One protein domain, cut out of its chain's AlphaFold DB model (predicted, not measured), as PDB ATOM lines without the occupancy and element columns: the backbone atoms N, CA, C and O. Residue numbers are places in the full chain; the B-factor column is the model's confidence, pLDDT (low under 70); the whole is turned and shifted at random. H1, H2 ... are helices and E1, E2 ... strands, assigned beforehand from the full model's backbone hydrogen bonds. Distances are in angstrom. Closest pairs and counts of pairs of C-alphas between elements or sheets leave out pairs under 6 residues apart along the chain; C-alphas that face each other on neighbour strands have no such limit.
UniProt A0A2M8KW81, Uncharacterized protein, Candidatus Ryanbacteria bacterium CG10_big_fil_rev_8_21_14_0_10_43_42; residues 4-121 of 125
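This is residues 4 to 121 of the 125 residues of an uncharacterized protein of Candidatus Ryanbacteria bacterium CG10_big_fil_rev_8_21_14_0_10_43_42 (UniProt A0A2M8KW81). The model is a twisted sheet of five strands with two helices, H1 and H2, crossing one face and a short helix, H3, on the other face over the edge strand E5. H1 and H2 meet at a steep angle, and the first part of H1 reaches away from the sheet. The printed part has 118 residues, with three named helices and five named strands in the order H1, H2, E1, E2, E3, E4, E5, H3; the sheet, in the order E1, E2, E3, E4, E5, is antiparallel throughout, and the class is mixed, helices and strands. The whole is compact, with a radius of gyration of the C-alphas of 13.9 A, and spans 37 by 32 by 26 A.

H1, residues 4 to 20, touches H2, residues 33 to 45, with residues 8 to 12 alone; the closest C-alphas, Phe 12 and Ile 36, are 6.8 A apart, and the helices run opposite ways at a steep tilt of 65 degrees. Strands E1, residues 57 to 61, E2, 65 to 74, E3, 79 to 86, E4, 89 to 96, and E5, 109 to 111, form a meander, each strand the antiparallel neighbour of the one before. Pairs within hydrogen-bond range are N 59 and O 67 at 2.8 A for E1 and E2, N 70 and O 83 at 2.9 A for E2 and E3, N 84 and O 91 at 2.8 A for E3 and E4, and N 90 and O 111 at 3.0 A for E4 and E5. H1 is on the sheet at a height of 10.7 A, across the strands, over E3 and only just over E4, with 3 C-alphas; its closest C-alphas to E4 are Ala 20 and Thr 89, 5.9 A. H2, on the same face, has a height of 9.2 A over the sheet and lies over E2 and E3. H3, residues 113 to 120, is on the opposite face of the sheet, with a height of 7.8 A over the sheet; it lies over E5 and runs along the strands, its line and that of E5 standing at 25 degrees on the local plane. In H1, H2 and H3 every O i to N i+4 pair is within hydrogen-bond range.

H1 begins at C-alpha 4, (-11.393, -21.151, -5.949), and is 24.0 A long; H2 is 18.1 A. E2 is 28.2 A long, E3 23.1 A and E4 23.2 A. H3 ends at C-alpha 120, (23.569, -19.584, -3.260).

The farthest C-alphas, Pro 62 and His 100, are 39.4 A apart. The printed part has no cut. The links H1 to H2, H2 to E1 and E4 to E5 are long. Mean pLDDT of the printed part is 71.1, and 48 residues are under 70, among them 93 to 121.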
ATOM      1  N   LYS A   4     -12.773 -20.805  -5.570       53.75
ATOM      2  CA  LYS A   4     -11.393 -21.151  -5.949       53.75
ATOM      3  C   LYS A   4     -10.375 -20.097  -5.501       53.75
ATOM      4  O   LYS A   4      -9.343 -20.465  -4.965       53.75
ATOM      5  N   ALA A   5     -10.670 -18.804  -5.647       55.34
ATOM      6  CA  ALA A   5      -9.761 -17.742  -5.211       55.34
ATOM      7  C   ALA A   5      -9.533 -17.761  -3.686       55.34
ATOM      8  O   ALA A   5      -8.422 -17.516  -3.227       55.34
ATOM      9  N   ILE A   6     -10.558 -18.125  -2.903       57.59
ATOM     10  CA  ILE A   6     -10.461 -18.240  -1.437       57.59
ATOM     11  C   ILE A   6      -9.622 -19.460  -1.025       57.59
ATOM     12  O   ILE A   6      -8.738 -19.333  -0.179       57.59
ATOM     13  N   GLN A   7      -9.847 -20.631  -1.637       60.38
ATOM     14  CA  GLN A   7      -9.042 -21.833  -1.359       60.38
ATOM     15  C   GLN A   7      -7.566 -21.648  -1.728       60.38
ATOM     16  O   GLN A   7      -6.687 -22.070  -0.977       60.38
ATOM     17  N   TRP A   8      -7.294 -20.983  -2.852       72.12
ATOM     18  CA  TRP A   8      -5.930 -20.692  -3.290       72.12
ATOM     19  C   TRP A   8      -5.235 -19.690  -2.363       72.12
ATOM     20  O   TRP A   8      -4.057 -19.867  -2.068       72.12
ATOM     21  N   ASN A   9      -5.968 -18.706  -1.827       74.38
ATOM     22  CA  ASN A   9      -5.433 -17.786  -0.823       74.38
ATOM     23  C   ASN A   9      -5.079 -18.506   0.491       74.38
ATOM     24  O   ASN A   9      -3.987 -18.320   1.019       74.38
ATOM     25  N   GLY A  10      -5.959 -19.380   0.995       79.88
ATOM     26  CA  GLY A  10      -5.701 -20.139   2.224       79.88
ATOM     27  C   GLY A  10      -4.481 -21.062   2.115       79.88
ATOM     28  O   GLY A  10      -3.618 -21.061   2.993       79.88
ATOM     29  N   TRP A  11      -4.368 -21.803   1.007       84.50
ATOM     30  CA  TRP A  11      -3.193 -22.634   0.721       84.50
ATOM     31  C   TRP A  11      -1.907 -21.803   0.596       84.50
ATOM     32  O   TRP A  11      -0.874 -22.181   1.156       84.50
ATOM     33  N   PHE A  12      -1.968 -20.662  -0.096       84.00
ATOM     34  CA  PHE A  12      -0.833 -19.757  -0.266       84.00
ATOM     35  C   PHE A  12      -0.334 -19.218   1.078       84.00
ATOM     36  O   PHE A  12       0.858 -19.315   1.370       84.00
ATOM     37  N   VAL A  13      -1.242 -18.724   1.929       85.94
ATOM     38  CA  VAL A  13      -0.905 -18.203   3.263       85.94
ATOM     39  C   VAL A  13      -0.258 -19.283   4.130       85.94
ATOM     40  O   VAL A  13       0.797 -19.032   4.718       85.94
ATOM     41  N   TYR A  14      -0.836 -20.489   4.177       85.12
ATOM     42  CA  TYR A  14      -0.274 -21.622   4.923       85.12
ATOM     43  C   TYR A  14       1.151 -21.952   4.457       85.12
ATOM     44  O   TYR A  14       2.084 -22.024   5.263       85.12
ATOM     45  N   THR A  15       1.317 -22.084   3.143       82.38
ATOM     46  CA  THR A  15       2.575 -22.469   2.502       82.38
ATOM     47  C   THR A  15       3.676 -21.446   2.764       82.38
ATOM     48  O   THR A  15       4.745 -21.783   3.272       82.38
ATOM     49  N   ILE A  16       3.407 -20.175   2.464       83.56
ATOM     50  CA  ILE A  16       4.381 -19.091   2.588       83.56
ATOM     51  C   ILE A  16       4.731 -18.817   4.057       83.56
ATOM     52  O   ILE A  16       5.904 -18.614   4.368       83.56
ATOM     53  N   SER A  17       3.766 -18.897   4.978       83.69
ATOM     54  CA  SER A  17       4.026 -18.748   6.421       83.69
ATOM     55  C   SER A  17       4.898 -19.864   6.981       83.69
ATOM     56  O   SER A  17       5.759 -19.636   7.829       83.69
ATOM     57  N   GLY A  18       4.661 -21.103   6.556       80.81
ATOM     58  CA  GLY A  18       5.455 -22.232   7.013       80.81
ATOM     59  C   GLY A  18       6.872 -22.225   6.441       80.81
ATOM     60  O   GLY A  18       7.833 -22.372   7.197       80.81
ATOM     61  N   LEU A  19       7.020 -21.892   5.156       79.56
ATOM     62  CA  LEU A  19       8.330 -21.650   4.552       79.56
ATOM     63  C   LEU A  19       9.062 -20.492   5.241       79.56
ATOM     64  O   LEU A  19      10.224 -20.649   5.586       79.56
ATOM     65  N   ALA A  20       8.401 -19.371   5.548       79.12
ATOM     66  CA  ALA A  20       9.015 -18.271   6.303       79.12
ATOM     67  C   ALA A  20       9.531 -18.703   7.690       79.12
ATOM     68  O   ALA A  20      10.468 -18.108   8.213       79.12
ATOM     69  N   ARG A  21       8.944 -19.744   8.290       80.44
ATOM     70  CA  ARG A  21       9.375 -20.308   9.581       80.44
ATOM     71  C   ARG A  21      10.460 -21.380   9.452       80.44
ATOM     72  O   ARG A  21      10.913 -21.893  10.470       80.44
ATOM     73  N   GLY A  22      10.895 -21.709   8.234       72.69
ATOM     74  CA  GLY A  22      11.878 -22.765   7.989       72.69
ATOM     75  C   GLY A  22      11.307 -24.180   8.063       72.69
ATOM     76  O   GLY A  22      12.072 -25.128   8.223       72.69
ATOM     77  N   ASP A  23       9.987 -24.340   7.946       75.38
ATOM     78  CA  ASP A  23       9.357 -25.657   7.952       75.38
ATOM     79  C   ASP A  23       9.627 -26.391   6.631       75.38
ATOM     80  O   ASP A  23       8.934 -26.226   5.624       75.38
ATOM     81  N   ALA A  24      10.670 -27.217   6.643       64.38
ATOM     82  CA  ALA A  24      11.084 -28.016   5.500       64.38
ATOM     83  C   ALA A  24      10.071 -29.117   5.129       64.38
ATOM     84  O   ALA A  24      10.156 -29.652   4.027       64.38
ATOM     85  N   SER A  25       9.098 -29.450   5.990       66.69
ATOM     86  CA  SER A  25       8.052 -30.427   5.639       66.69
ATOM     87  C   SER A  25       7.103 -29.892   4.560       66.69
ATOM     88  O   SER A  25       6.537 -30.654   3.778       66.69
ATOM     89  N   ILE A  26       6.996 -28.565   4.469       70.62
ATOM     90  CA  ILE A  26       6.181 -27.861   3.479       70.62
ATOM     91  C   ILE A  26       6.879 -27.842   2.116       70.62
ATOM     92  O   ILE A  26       6.208 -27.859   1.094       70.62
ATOM     93  N   ALA A  27       8.212 -27.915   2.079       59.78
ATOM     94  CA  ALA A  27       9.042 -27.873   0.872       59.78
ATOM     95  C   ALA A  27       8.889 -29.074  -0.097       59.78
ATOM     96  O   ALA A  27       9.616 -29.132  -1.092       59.78
ATOM     97  N   GLY A  28       7.980 -30.018   0.172       54.50
ATOM     98  CA  GLY A  28       7.747 -31.205  -0.656       54.50
ATOM     99  C   GLY A  28       7.229 -30.914  -2.076       54.50
ATOM    100  O   GLY A  28       6.828 -29.796  -2.403       54.50
ATOM    101  N   ASP A  29       7.186 -31.966  -2.908       50.91
ATOM    102  CA  ASP A  29       6.801 -31.972  -4.339       50.91
ATOM    103  C   ASP A  29       5.421 -31.345  -4.664       50.91
ATOM    104  O   ASP A  29       5.064 -31.198  -5.831       50.91
ATOM    105  N   MET A  30       4.633 -30.957  -3.656       51.66
ATOM    106  CA  MET A  30       3.298 -30.366  -3.804       51.66
ATOM    107  C   MET A  30       3.287 -28.854  -4.045       51.66
ATOM    108  O   MET A  30       2.246 -28.318  -4.416       51.66
ATOM    109  N   ILE A  31       4.400 -28.144  -3.847       63.97
ATOM    110  CA  ILE A  31       4.435 -26.703  -4.118       63.97
ATOM    111  C   ILE A  31       5.034 -26.463  -5.495       63.97
ATOM    112  O   ILE A  31       6.258 -26.385  -5.649       63.97
ATOM    113  N   SER A  32       4.185 -26.248  -6.498       69.62
ATOM    114  CA  SER A  32       4.658 -25.660  -7.748       69.62
ATOM    115  C   SER A  32       4.996 -24.195  -7.508       69.62
ATOM    116  O   SER A  32       4.216 -23.423  -6.955       69.62
ATOM    117  N   GLY A  33       6.193 -23.780  -7.914       70.38
ATOM    118  CA  GLY A  33       6.528 -22.363  -7.853       70.38
ATOM    119  C   GLY A  33       5.714 -21.531  -8.844       70.38
ATOM    120  O   GLY A  33       5.502 -20.348  -8.597       70.38
ATOM    121  N   ALA A  34       5.191 -22.167  -9.898       72.75
ATOM    122  CA  ALA A  34       4.226 -21.558 -10.801       72.75
ATOM    123  C   ALA A  34       2.903 -21.231 -10.084       72.75
ATOM    124  O   ALA A  34       2.338 -20.174 -10.330       72.75
ATOM    125  N   ASP A  35       2.444 -22.065  -9.145       76.12
ATOM    126  CA  ASP A  35       1.210 -21.788  -8.391       76.12
ATOM    127  C   ASP A  35       1.374 -20.570  -7.474       76.12
ATOM    128  O   ASP A  35       0.502 -19.704  -7.423       76.12
ATOM    129  N   ILE A  36       2.525 -20.451  -6.806       78.19
ATOM    130  CA  ILE A  36       2.861 -19.264  -6.003       78.19
ATOM    131  C   ILE A  36       2.955 -18.023  -6.895       78.19
ATOM    132  O   ILE A  36       2.406 -16.981  -6.543       78.19
ATOM    133  N   MET A  37       3.614 -18.132  -8.054       79.06
ATOM    134  CA  MET A  37       3.684 -17.048  -9.037       79.06
ATOM    135  C   MET A  37       2.297 -16.594  -9.484       79.06
ATOM    136  O   MET A  37       2.014 -15.402  -9.423       79.06
ATOM    137  N   ASN A  38       1.414 -17.526  -9.841       78.62
ATOM    138  CA  ASN A  38       0.048 -17.221 -10.262       78.62
ATOM    139  C   ASN A  38      -0.723 -16.457  -9.176       78.62
ATOM    140  O   ASN A  38      -1.394 -15.471  -9.475       78.62
ATOM    141  N   VAL A  39      -0.611 -16.865  -7.906       81.25
ATOM    142  CA  VAL A  39      -1.259 -16.141  -6.798       81.25
ATOM    143  C   VAL A  39      -0.675 -14.735  -6.645       81.25
ATOM    144  O   VAL A  39      -1.429 -13.767  -6.545       81.25
ATOM    145  N   LEU A  40       0.652 -14.596  -6.680       84.00
ATOM    146  CA  LEU A  40       1.321 -13.294  -6.590       84.00
ATOM    147  C   LEU A  40       0.955 -12.362  -7.753       84.00
ATOM    148  O   LEU A  40       0.804 -11.159  -7.550       84.00
ATOM    149  N   GLU A  41       0.792 -12.896  -8.962       80.62
ATOM    150  CA  GLU A  41       0.337 -12.143 -10.134       80.62
ATOM    151  C   GLU A  41      -1.116 -11.692 -10.001       80.62
ATOM    152  O   GLU A  41      -1.424 -10.549 -10.330       80.62
ATOM    153  N   VAL A  42      -2.001 -12.533  -9.458       79.25
ATOM    154  CA  VAL A  42      -3.386 -12.139  -9.153       79.25
ATOM    155  C   VAL A  42      -3.421 -11.015  -8.110       79.25
ATOM    156  O   VAL A  42      -4.152 -10.037  -8.290       79.25
ATOM    157  N   LEU A  43      -2.614 -11.114  -7.048       78.25
ATOM    158  CA  LEU A  43      -2.498 -10.071  -6.020       78.25
ATOM    159  C   LEU A  43      -1.941  -8.757  -6.598       78.25
ATOM    160  O   LEU A  43      -2.404  -7.670  -6.242       78.25
ATOM    161  N   ASP A  44      -0.984  -8.850  -7.523       80.81
ATOM    162  CA  ASP A  44      -0.426  -7.699  -8.232       80.81
ATOM    163  C   ASP A  44      -1.426  -7.047  -9.196       80.81
ATOM    164  O   ASP A  44      -1.572  -5.825  -9.207       80.81
ATOM    165  N   ALA A  45      -2.145  -7.853  -9.980       74.62
ATOM    166  CA  ALA A  45      -3.133  -7.394 -10.955       74.62
ATOM    167  C   ALA A  45      -4.309  -6.675 -10.284       74.62
ATOM    168  O   ALA A  45      -4.851  -5.713 -10.834       74.62
ATOM    169  N   ALA A  46      -4.647  -7.075  -9.057       70.25
ATOM    170  CA  ALA A  46      -5.601  -6.366  -8.212       70.25
ATOM    171  C   ALA A  46      -5.070  -5.012  -7.676       70.25
ATOM    172  O   ALA A  46      -5.776  -4.319  -6.947       70.25
ATOM    173  N   ARG A  47      -3.850  -4.606  -8.070       65.19
ATOM    174  CA  ARG A  47      -3.157  -3.351  -7.723       65.19
ATOM    175  C   ARG A  47      -2.954  -3.123  -6.225       65.19
ATOM    176  O   ARG A  47      -2.814  -1.984  -5.785       65.19
ATOM    177  N   PHE A  48      -2.870  -4.195  -5.442       70.19
ATOM    178  CA  PHE A  48      -2.525  -4.101  -4.022       70.19
ATOM    179  C   PHE A  48      -1.024  -3.919  -3.779       70.19
ATOM    180  O   PHE A  48      -0.612  -3.613  -2.660       70.19
ATOM    181  N   SER A  49      -0.200  -4.088  -4.818       78.44
ATOM    182  CA  SER A  49       1.250  -4.015  -4.710       78.44
ATOM    183  C   SER A  49       1.823  -2.655  -5.136       78.44
ATOM    184  O   SER A  49       1.289  -1.948  -5.993       78.44
ATOM    185  N   ARG A  50       2.957  -2.293  -4.535       84.62
ATOM    186  CA  ARG A  50       3.842  -1.207  -4.963       84.62
ATOM    187  C   ARG A  50       5.161  -1.796  -5.442       84.62
ATOM    188  O   ARG A  50       5.739  -2.646  -4.768       84.62
ATOM    189  N   THR A  51       5.682  -1.284  -6.550       85.38
ATOM    190  CA  THR A  51       6.993  -1.687  -7.072       85.38
ATOM    191  C   THR A  51       8.074  -0.710  -6.618       85.38
ATOM    192  O   THR A  51       8.024   0.485  -6.897       85.38
ATOM    193  N   SER A  52       9.082  -1.217  -5.913       82.56
ATOM    194  CA  SER A  52      10.275  -0.458  -5.536       82.56
ATOM    195  C   SER A  52      11.219  -0.248  -6.726       82.56
ATOM    196  O   SER A  52      11.238  -1.028  -7.677       82.56
ATOM    197  N   ARG A  53      12.114   0.745  -6.623       75.44
ATOM    198  CA  ARG A  53      13.152   1.023  -7.639       75.44
ATOM    199  C   ARG A  53      14.064  -0.171  -7.951       75.44
ATOM    200  O   ARG A  53      14.623  -0.237  -9.035       75.44
ATOM    201  N   ARG A  54      14.230  -1.114  -7.015       78.19
ATOM    202  CA  ARG A  54      15.057  -2.326  -7.196       78.19
ATOM    203  C   ARG A  54      14.277  -3.508  -7.802       78.19
ATOM    204  O   ARG A  54      14.795  -4.630  -7.853       78.19
ATOM    205  N   GLY A  55      13.038  -3.264  -8.236       84.00
ATOM    206  CA  GLY A  55      12.172  -4.242  -8.894       84.00
ATOM    207  C   GLY A  55      11.454  -5.202  -7.945       84.00
ATOM    208  O   GLY A  55      10.942  -6.214  -8.402       84.00
ATOM    209  N   TRP A  56      11.433  -4.925  -6.637       87.69
ATOM    210  CA  TRP A  56      10.593  -5.681  -5.702       87.69
ATOM    211  C   TRP A  56       9.169  -5.160  -5.732       87.69
ATOM    212  O   TRP A  56       8.979  -3.958  -5.542       87.69
ATOM    213  N   LYS A  57       8.202  -6.058  -5.887       90.62
ATOM    214  CA  LYS A  57       6.795  -5.805  -5.582       90.62
ATOM    215  C   LYS A  57       6.581  -5.967  -4.082       90.62
ATOM    216  O   LYS A  57       7.295  -6.729  -3.429       90.62
ATOM    217  N   THR A  58       5.693  -5.180  -3.499       90.50
ATOM    218  CA  THR A  58       5.472  -5.134  -2.049       90.50
ATOM    219  C   THR A  58       4.014  -4.834  -1.754       90.50
ATOM    220  O   THR A  58       3.465  -3.897  -2.325       90.50
ATOM    221  N   MET A  59       3.407  -5.584  -0.843       89.81
ATOM    222  CA  MET A  59       2.060  -5.339  -0.338       89.81
ATOM    223  C   MET A  59       1.995  -5.613   1.164       89.81
ATOM    224  O   MET A  59       2.778  -6.404   1.688       89.81
ATOM    225  N   ASP A  60       1.031  -4.989   1.831       88.25
ATOM    226  CA  ASP A  60       0.628  -5.390   3.176       88.25
ATOM    227  C   ASP A  60      -0.498  -6.421   3.043       88.25
ATOM    228  O   ASP A  60      -1.565  -6.123   2.501       88.25
ATOM    229  N   HIS A  61      -0.221  -7.664   3.422       85.31
ATOM    230  CA  HIS A  61      -1.156  -8.776   3.311       85.31
ATOM    231  C   HIS A  61      -1.772  -9.056   4.687       85.31
ATOM    232  O   HIS A  61      -1.018  -9.255   5.640       85.31
ATOM    233  N   PRO A  62      -3.107  -9.174   4.807       82.94
ATOM    234  CA  PRO A  62      -3.790  -9.263   6.102       82.94
ATOM    235  C   PRO A  62      -3.258 -10.387   7.003       82.94
ATOM    236  O   PRO A  62      -3.084 -10.181   8.198       82.94
ATOM    237  N   ASP A  63      -2.938 -11.549   6.425       86.50
ATOM    238  CA  ASP A  63      -2.477 -12.717   7.192       86.50
ATOM    239  C   ASP A  63      -0.950 -12.916   7.212       86.50
ATOM    240  O   ASP A  63      -0.439 -13.689   8.018       86.50
ATOM    241  N   LEU A  64      -0.208 -12.259   6.312       84.50
ATOM    242  CA  LEU A  64       1.243 -12.462   6.156       84.50
ATOM    243  C   LEU A  64       2.053 -11.243   6.620       84.50
ATOM    244  O   LEU A  64       3.269 -11.343   6.778       84.50
ATOM    245  N   GLY A  65       1.406 -10.100   6.850       87.62
ATOM    246  CA  GLY A  65       2.066  -8.816   7.058       87.62
ATOM    247  C   GLY A  65       2.749  -8.326   5.782       87.62
ATOM    248  O   GLY A  65       2.217  -8.458   4.676       87.62
ATOM    249  N   MET A  66       3.961  -7.789   5.921       88.94
ATOM    250  CA  MET A  66       4.715  -7.234   4.800       88.94
ATOM    251  C   MET A  66       5.190  -8.349   3.863       88.94
ATOM    252  O   MET A  66       6.183  -9.034   4.141       88.94
ATOM    253  N   LEU A  67       4.509  -8.488   2.729       89.19
ATOM    254  CA  LEU A  67       4.831  -9.434   1.672       89.19
ATOM    255  C   LEU A  67       5.569  -8.709   0.546       89.19
ATOM    256  O   LEU A  67       5.070  -7.738  -0.023       89.19
ATOM    257  N   GLN A  68       6.754  -9.192   0.185       90.00
ATOM    258  CA  GLN A  68       7.527  -8.659  -0.937       90.00
ATOM    259  C   GLN A  68       7.930  -9.780  -1.873       90.00
ATOM    260  O   GLN A  68       8.279 -10.861  -1.418       90.00
ATOM    261  N   TRP A  69       7.942  -9.538  -3.175       88.69
ATOM    262  CA  TRP A  69       8.387 -10.555  -4.116       88.69
ATOM    263  C   TRP A  69       9.110  -9.966  -5.312       88.69
ATOM    264  O   TRP A  69       8.936  -8.801  -5.681       88.69
ATOM    265  N   LYS A  70       9.963 -10.797  -5.900       85.69
ATOM    266  CA  LYS A  70      10.688 -10.508  -7.127       85.69
ATOM    267  C   LYS A  70      10.897 -11.810  -7.883       85.69
ATOM    268  O   LYS A  70      11.468 -12.750  -7.339       85.69
ATOM    269  N   SER A  71      10.475 -11.836  -9.134       82.19
ATOM    270  CA  SER A  71      10.682 -12.955 -10.044       82.19
ATOM    271  C   SER A  71      11.446 -12.505 -11.282       82.19
ATOM    272  O   SER A  71      11.545 -11.308 -11.571       82.19
ATOM    273  N   GLY A  72      12.010 -13.465 -12.000       76.62
ATOM    274  CA  GLY A  72      12.680 -13.211 -13.264       76.62
ATOM    275  C   GLY A  72      13.338 -14.460 -13.825       76.62
ATOM    276  O   GLY A  72      13.321 -15.522 -13.204       76.62
ATOM    277  N   VAL A  73      13.932 -14.295 -15.002       71.62
ATOM    278  CA  VAL A  73      14.794 -15.290 -15.638       71.62
ATOM    279  C   VAL A  73      16.238 -14.869 -15.404       71.62
ATOM    280  O   VAL A  73      16.608 -13.728 -15.686       71.62
ATOM    281  N   ASP A  74      17.055 -15.774 -14.883       64.88
ATOM    282  CA  ASP A  74      18.502 -15.633 -14.883       64.88
ATOM    283  C   ASP A  74      19.082 -16.336 -16.117       64.88
ATOM    284  O   ASP A  74      19.139 -17.563 -16.224       64.88
ATOM    285  N   PHE A  75      19.543 -15.518 -17.061       54.53
ATOM    286  CA  PHE A  75      20.147 -15.962 -18.313       54.53
ATOM    287  C   PHE A  75      21.473 -16.716 -18.120       54.53
ATOM    288  O   PHE A  75      21.891 -17.429 -19.026       54.53
ATOM    289  N   ARG A  76      22.143 -16.582 -16.962       55.72
ATOM    290  CA  ARG A  76      23.403 -17.297 -16.671       55.72
ATOM    291  C   ARG A  76      23.179 -18.738 -16.236       55.72
ATOM    292  O   ARG A  76      24.061 -19.568 -16.421       55.72
ATOM    293  N   THR A  77      22.026 -19.012 -15.635       54.84
ATOM    294  CA  THR A  77      21.633 -20.342 -15.152       54.84
ATOM    295  C   THR A  77      20.556 -20.981 -16.019       54.84
ATOM    296  O   THR A  77      20.127 -22.096 -15.721       54.84
ATOM    297  N   THR A  78      20.125 -20.304 -17.098       54.97
ATOM    298  CA  THR A  78      18.969 -20.711 -17.916       54.97
ATOM    299  C   THR A  78      17.791 -21.077 -17.013       54.97
ATOM    300  O   THR A  78      17.190 -22.126 -17.171       54.97
ATOM    301  N   GLY A  79      17.531 -20.283 -15.971       64.56
ATOM    302  CA  GLY A  79      16.601 -20.649 -14.906       64.56
ATOM    303  C   GLY A  79      15.704 -19.509 -14.483       64.56
ATOM    304  O   GLY A  79      16.095 -18.346 -14.544       64.56
ATOM    305  N   TRP A  80      14.501 -19.830 -14.024       71.62
ATOM    306  CA  TRP A  80      13.665 -18.857 -13.339       71.62
ATOM    307  C   TRP A  80      14.012 -18.812 -11.860       71.62
ATOM    308  O   TRP A  80      14.356 -19.814 -11.226       71.62
ATOM    309  N   PHE A  81      13.843 -17.635 -11.280       76.38
ATOM    310  CA  PHE A  81      13.886 -17.455  -9.842       76.38
ATOM    311  C   PHE A  81      12.621 -16.758  -9.350       76.38
ATOM    312  O   PHE A  81      12.020 -15.924 -10.032       76.38
ATOM    313  N   LEU A  82      12.271 -17.069  -8.109       80.88
ATOM    314  CA  LEU A  82      11.266 -16.390  -7.318       80.88
ATOM    315  C   LEU A  82      11.828 -16.145  -5.916       80.88
ATOM    316  O   LEU A  82      12.059 -17.073  -5.142       80.88
ATOM    317  N   PHE A  83      12.004 -14.875  -5.577       83.50
ATOM    318  CA  PHE A  83      12.246 -14.427  -4.217       83.50
ATOM    319  C   PHE A  83      10.934 -13.947  -3.601       83.50
ATOM    320  O   PHE A  83      10.265 -13.089  -4.178       83.50
ATOM    321  N   VAL A  84      10.604 -14.437  -2.411       85.69
ATOM    322  CA  VAL A  84       9.469 -13.978  -1.603       85.69
ATOM    323  C   VAL A  84       9.980 -13.610  -0.218       85.69
ATOM    324  O   VAL A  84      10.702 -14.380   0.393       85.69
ATOM    325  N   LYS A  85       9.633 -12.438   0.303       87.56
ATOM    326  CA  LYS A  85       9.916 -12.023   1.676       87.56
ATOM    327  C   LYS A  85       8.620 -11.870   2.442       87.56
ATOM    328  O   LYS A  85       7.698 -11.236   1.938       87.56
ATOM    329  N   VAL A  86       8.601 -12.378   3.665       87.00
ATOM    330  CA  VAL A  86       7.493 -12.224   4.611       87.00
ATOM    331  C   VAL A  86       8.067 -11.647   5.890       87.00
ATOM    332  O   VAL A  86       8.922 -12.277   6.511       87.00
ATOM    333  N   ASN A  87       7.656 -10.431   6.257       86.06
ATOM    334  CA  ASN A  87       8.144  -9.724   7.451       86.06
ATOM    335  C   ASN A  87       9.681  -9.723   7.581       86.06
ATOM    336  O   ASN A  87      10.238  -9.879   8.662       86.06
ATOM    337  N   GLY A  88      10.380  -9.566   6.452       79.00
ATOM    338  CA  GLY A  88      11.845  -9.546   6.387       79.00
ATOM    339  C   GLY A  88      12.513 -10.913   6.221       79.00
ATOM    340  O   GLY A  88      13.654 -10.955   5.749       79.00
ATOM    341  N   THR A  89      11.816 -12.019   6.492       81.81
ATOM    342  CA  THR A  89      12.336 -13.361   6.215       81.81
ATOM    343  C   THR A  89      12.259 -13.644   4.729       81.81
ATOM    344  O   THR A  89      11.176 -13.630   4.147       81.81
ATOM    345  N   LEU A  90      13.410 -13.895   4.108       79.31
ATOM    346  CA  LEU A  90      13.484 -14.238   2.699       79.31
ATOM    347  C   LEU A  90      13.292 -15.746   2.518       79.31
ATOM    348  O   LEU A  90      13.894 -16.555   3.214       79.31
ATOM    349  N   ILE A  91      12.456 -16.081   1.549       79.81
ATOM    350  CA  ILE A  91      12.172 -17.398   1.012       79.81
ATOM    351  C   ILE A  91      12.608 -17.339  -0.450       79.81
ATOM    352  O   ILE A  91      12.092 -16.529  -1.226       79.81
ATOM    353  N   LEU A  92      13.568 -18.168  -0.839       71.06
ATOM    354  CA  LEU A  92      13.911 -18.325  -2.250       71.06
ATOM    355  C   LEU A  92      13.360 -19.631  -2.796       71.06
ATOM    356  O   LEU A  92      13.451 -20.671  -2.150       71.06
ATOM    357  N   LYS A  93      12.901 -19.561  -4.043       69.75
ATOM    358  CA  LYS A  93      12.805 -20.701  -4.938       69.75
ATOM    359  C   LYS A  93      13.516 -20.401  -6.258       69.75
ATOM    360  O   LYS A  93      13.143 -19.468  -6.961       69.75
ATOM    361  N   ALA A  94      14.519 -21.198  -6.609       62.50
ATOM    362  CA  ALA A  94      15.168 -21.166  -7.920       62.50
ATOM    363  C   ALA A  94      14.873 -22.473  -8.666       62.50
ATOM    364  O   ALA A  94      14.949 -23.544  -8.057       62.50
ATOM    365  N   TRP A  95      14.544 -22.403  -9.960       66.94
ATOM    366  CA  TRP A  95      14.499 -23.580 -10.828       66.94
ATOM    367  C   TRP A  95      15.207 -23.318 -12.168       66.94
ATOM    368  O   TRP A  95      14.870 -22.367 -12.868       66.94
ATOM    369  N   PRO A  96      16.182 -24.151 -12.562       53.88
ATOM    370  CA  PRO A  96      16.748 -24.124 -13.899       53.88
ATOM    371  C   PRO A  96      15.701 -24.648 -14.886       53.88
ATOM    372  O   PRO A  96      15.097 -25.695 -14.661       53.88
ATOM    373  N   GLU A  97      15.476 -23.912 -15.966       49.97
ATOM    374  CA  GLU A  97      14.628 -24.305 -17.082       49.97
ATOM    375  C   GLU A  97      15.435 -24.199 -18.382       49.97
ATOM    376  O   GLU A  97      15.403 -23.217 -19.119       49.97
ATOM    377  N   ALA A  98      16.163 -25.263 -18.690       41.66
ATOM    378  CA  ALA A  98      16.411 -25.644 -20.070       41.66
ATOM    379  C   ALA A  98      16.227 -27.156 -20.137       41.66
ATOM    380  O   ALA A  98      16.607 -27.851 -19.200       41.66
ATOM    381  N   GLY A  99      15.549 -27.621 -21.190       41.56
ATOM    382  CA  GLY A  99      15.011 -28.971 -21.358       41.56
ATOM    383  C   GLY A  99      15.769 -30.108 -20.662       41.56
ATOM    384  O   GLY A  99      16.991 -30.150 -20.666       41.56
ATOM    385  N   HIS A 100      14.978 -31.064 -20.167       35.09
ATOM    386  CA  HIS A 100      15.318 -32.353 -19.545       35.09
ATOM    387  C   HIS A 100      14.988 -32.456 -18.046       35.09
ATOM    388  O   HIS A 100      15.768 -32.143 -17.163       35.09
ATOM    389  N   GLN A 101      13.784 -32.997 -17.824       37.22
ATOM    390  CA  GLN A 101      13.449 -34.060 -16.873       37.22
ATOM    391  C   GLN A 101      13.809 -33.881 -15.386       37.22
ATOM    392  O   GLN A 101      14.950 -34.011 -14.979       37.22
ATOM    393  N   LYS A 102      12.735 -33.838 -14.581       38.53
ATOM    394  CA  LYS A 102      12.587 -34.485 -13.265       38.53
ATOM    395  C   LYS A 102      13.710 -34.212 -12.250       38.53
ATOM    396  O   LYS A 102      14.740 -34.872 -12.259       38.53
ATOM    397  N   LYS A 103      13.350 -33.436 -11.221       38.50
ATOM    398  CA  LYS A 103      14.040 -33.339  -9.920       38.50
ATOM    399  C   LYS A 103      15.274 -32.438  -9.897       38.50
ATOM    400  O   LYS A 103      16.312 -32.831  -9.370       38.50
ATOM    401  N   THR A 104      15.154 -31.193 -10.346       41.75
ATOM    402  CA  THR A 104      16.051 -30.182  -9.775       41.75
ATOM    403  C   THR A 104      15.621 -29.964  -8.323       41.75
ATOM    404  O   THR A 104      14.454 -29.616  -8.110       41.75
ATOM    405  N   PRO A 105      16.487 -30.201  -7.318       42.25
ATOM    406  CA  PRO A 105      16.122 -29.985  -5.929       42.25
ATOM    407  C   PRO A 105      15.669 -28.541  -5.753       42.25
ATOM    408  O   PRO A 105      16.400 -27.595  -6.046       42.25
ATOM    409  N   ILE A 106      14.428 -28.388  -5.298       52.41
ATOM    410  CA  ILE A 106      13.886 -27.092  -4.936       52.41
ATOM    411  C   ILE A 106      14.690 -26.625  -3.725       52.41
ATOM    412  O   ILE A 106      14.517 -27.130  -2.618       52.41
ATOM    413  N   LEU A 107      15.598 -25.677  -3.933       58.94
ATOM    414  CA  LEU A 107      16.322 -25.039  -2.842       58.94
ATOM    415  C   LEU A 107      15.405 -23.996  -2.212       58.94
ATOM    416  O   LEU A 107      15.478 -22.810  -2.526       58.94
ATOM    417  N   TRP A 108      14.523 -24.466  -1.332       64.94
ATOM    418  CA  TRP A 108      13.862 -23.607  -0.364       64.94
ATOM    419  C   TRP A 108      14.887 -23.212   0.686       64.94
ATOM    420  O   TRP A 108      15.220 -23.986   1.583       64.94
ATOM    421  N   VAL A 109      15.425 -22.009   0.539       64.00
ATOM    422  CA  VAL A 109      16.357 -21.448   1.513       64.00
ATOM    423  C   VAL A 109      15.656 -20.326   2.250       64.00
ATOM    424  O   VAL A 109      15.046 -19.451   1.630       64.00
ATOM    425  N   THR A 110      15.753 -20.373   3.572       66.00
ATOM    426  CA  THR A 110      15.220 -19.364   4.478       66.00
ATOM    427  C   THR A 110      16.362 -18.692   5.226       66.00
ATOM    428  O   THR A 110      17.424 -19.285   5.459       66.00
ATOM    429  N   GLY A 111      16.161 -17.418   5.544       64.38
ATOM    430  CA  GLY A 111      17.138 -16.593   6.240       64.38
ATOM    431  C   GLY A 111      17.017 -15.124   5.865       64.38
ATOM    432  O   GLY A 111      16.130 -14.697   5.119       64.38
ATOM    433  N   THR A 112      17.943 -14.330   6.376       67.19
ATOM    434  CA  THR A 112      18.169 -12.965   5.908       67.19
ATOM    435  C   THR A 112      18.639 -12.977   4.452       67.19
ATOM    436  O   THR A 112      19.181 -13.961   3.944       67.19
ATOM    437  N   SER A 113      18.479 -11.845   3.758       61.69
ATOM    438  CA  SER A 113      18.949 -11.728   2.367       61.69
ATOM    439  C   SER A 113      20.441 -12.046   2.228       61.69
ATOM    440  O   SER A 113      20.831 -12.670   1.252       61.69
ATOM    441  N   ARG A 114      21.247 -11.702   3.241       62.25
ATOM    442  CA  ARG A 114      22.690 -11.960   3.272       62.25
ATOM    443  C   ARG A 114      23.025 -13.447   3.403       62.25
ATOM    444  O   ARG A 114      23.894 -13.946   2.698       62.25
ATOM    445  N   GLU A 115      22.331 -14.165   4.283       64.44
ATOM    446  CA  GLU A 115      22.546 -15.606   4.491       64.44
ATOM    447  C   GLU A 115      22.194 -16.418   3.248       64.44
ATOM    448  O   GLU A 115      22.889 -17.373   2.905       64.44
ATOM    449  N   ILE A 116      21.133 -16.017   2.551       62.22
ATOM    450  CA  ILE A 116      20.688 -16.675   1.324       62.22
ATOM    451  C   ILE A 116      21.634 -16.362   0.163       62.22
ATOM    452  O   ILE A 116      22.039 -17.296  -0.528       62.22
ATOM    453  N   SER A 117      22.065 -15.105  -0.003       57.97
ATOM    454  CA  SER A 117      23.096 -14.744  -0.989       57.97
ATOM    455  C   SER A 117      24.365 -15.584  -0.823       57.97
ATOM    456  O   SER A 117      24.875 -16.145  -1.792       57.97
ATOM    457  N   ASN A 118      24.836 -15.744   0.420       59.19
ATOM    458  CA  ASN A 118      26.014 -16.557   0.724       59.19
ATOM    459  C   ASN A 118      25.794 -18.045   0.413       59.19
ATOM    460  O   ASN A 118      26.683 -18.690  -0.135       59.19
ATOM    461  N   LYS A 119      24.615 -18.595   0.740       57.75
ATOM    462  CA  LYS A 119      24.279 -20.007   0.482       57.75
ATOM    463  C   LYS A 119      24.161 -20.339  -1.005       57.75
ATOM    464  O   LYS A 119      24.370 -21.485  -1.382       57.75
ATOM    465  N   LEU A 120      23.804 -19.364  -1.833       55.66
ATOM    466  CA  LEU A 120      23.569 -19.584  -3.260       55.66
ATOM    467  C   LEU A 120      24.745 -19.158  -4.129       55.66
ATOM    468  O   LEU A 120      24.753 -19.477  -5.310       55.66
ATOM    469  N   GLY A 121      25.711 -18.408  -3.594       53.41
ATOM    470  CA  GLY A 121      26.788 -17.813  -4.393       53.41
ATOM    471  C   GLY A 121      26.300 -16.760  -5.400       53.41
ATOM    472  O   GLY A 121      27.086 -16.260  -6.203       53.41
TER     473      GLY A 121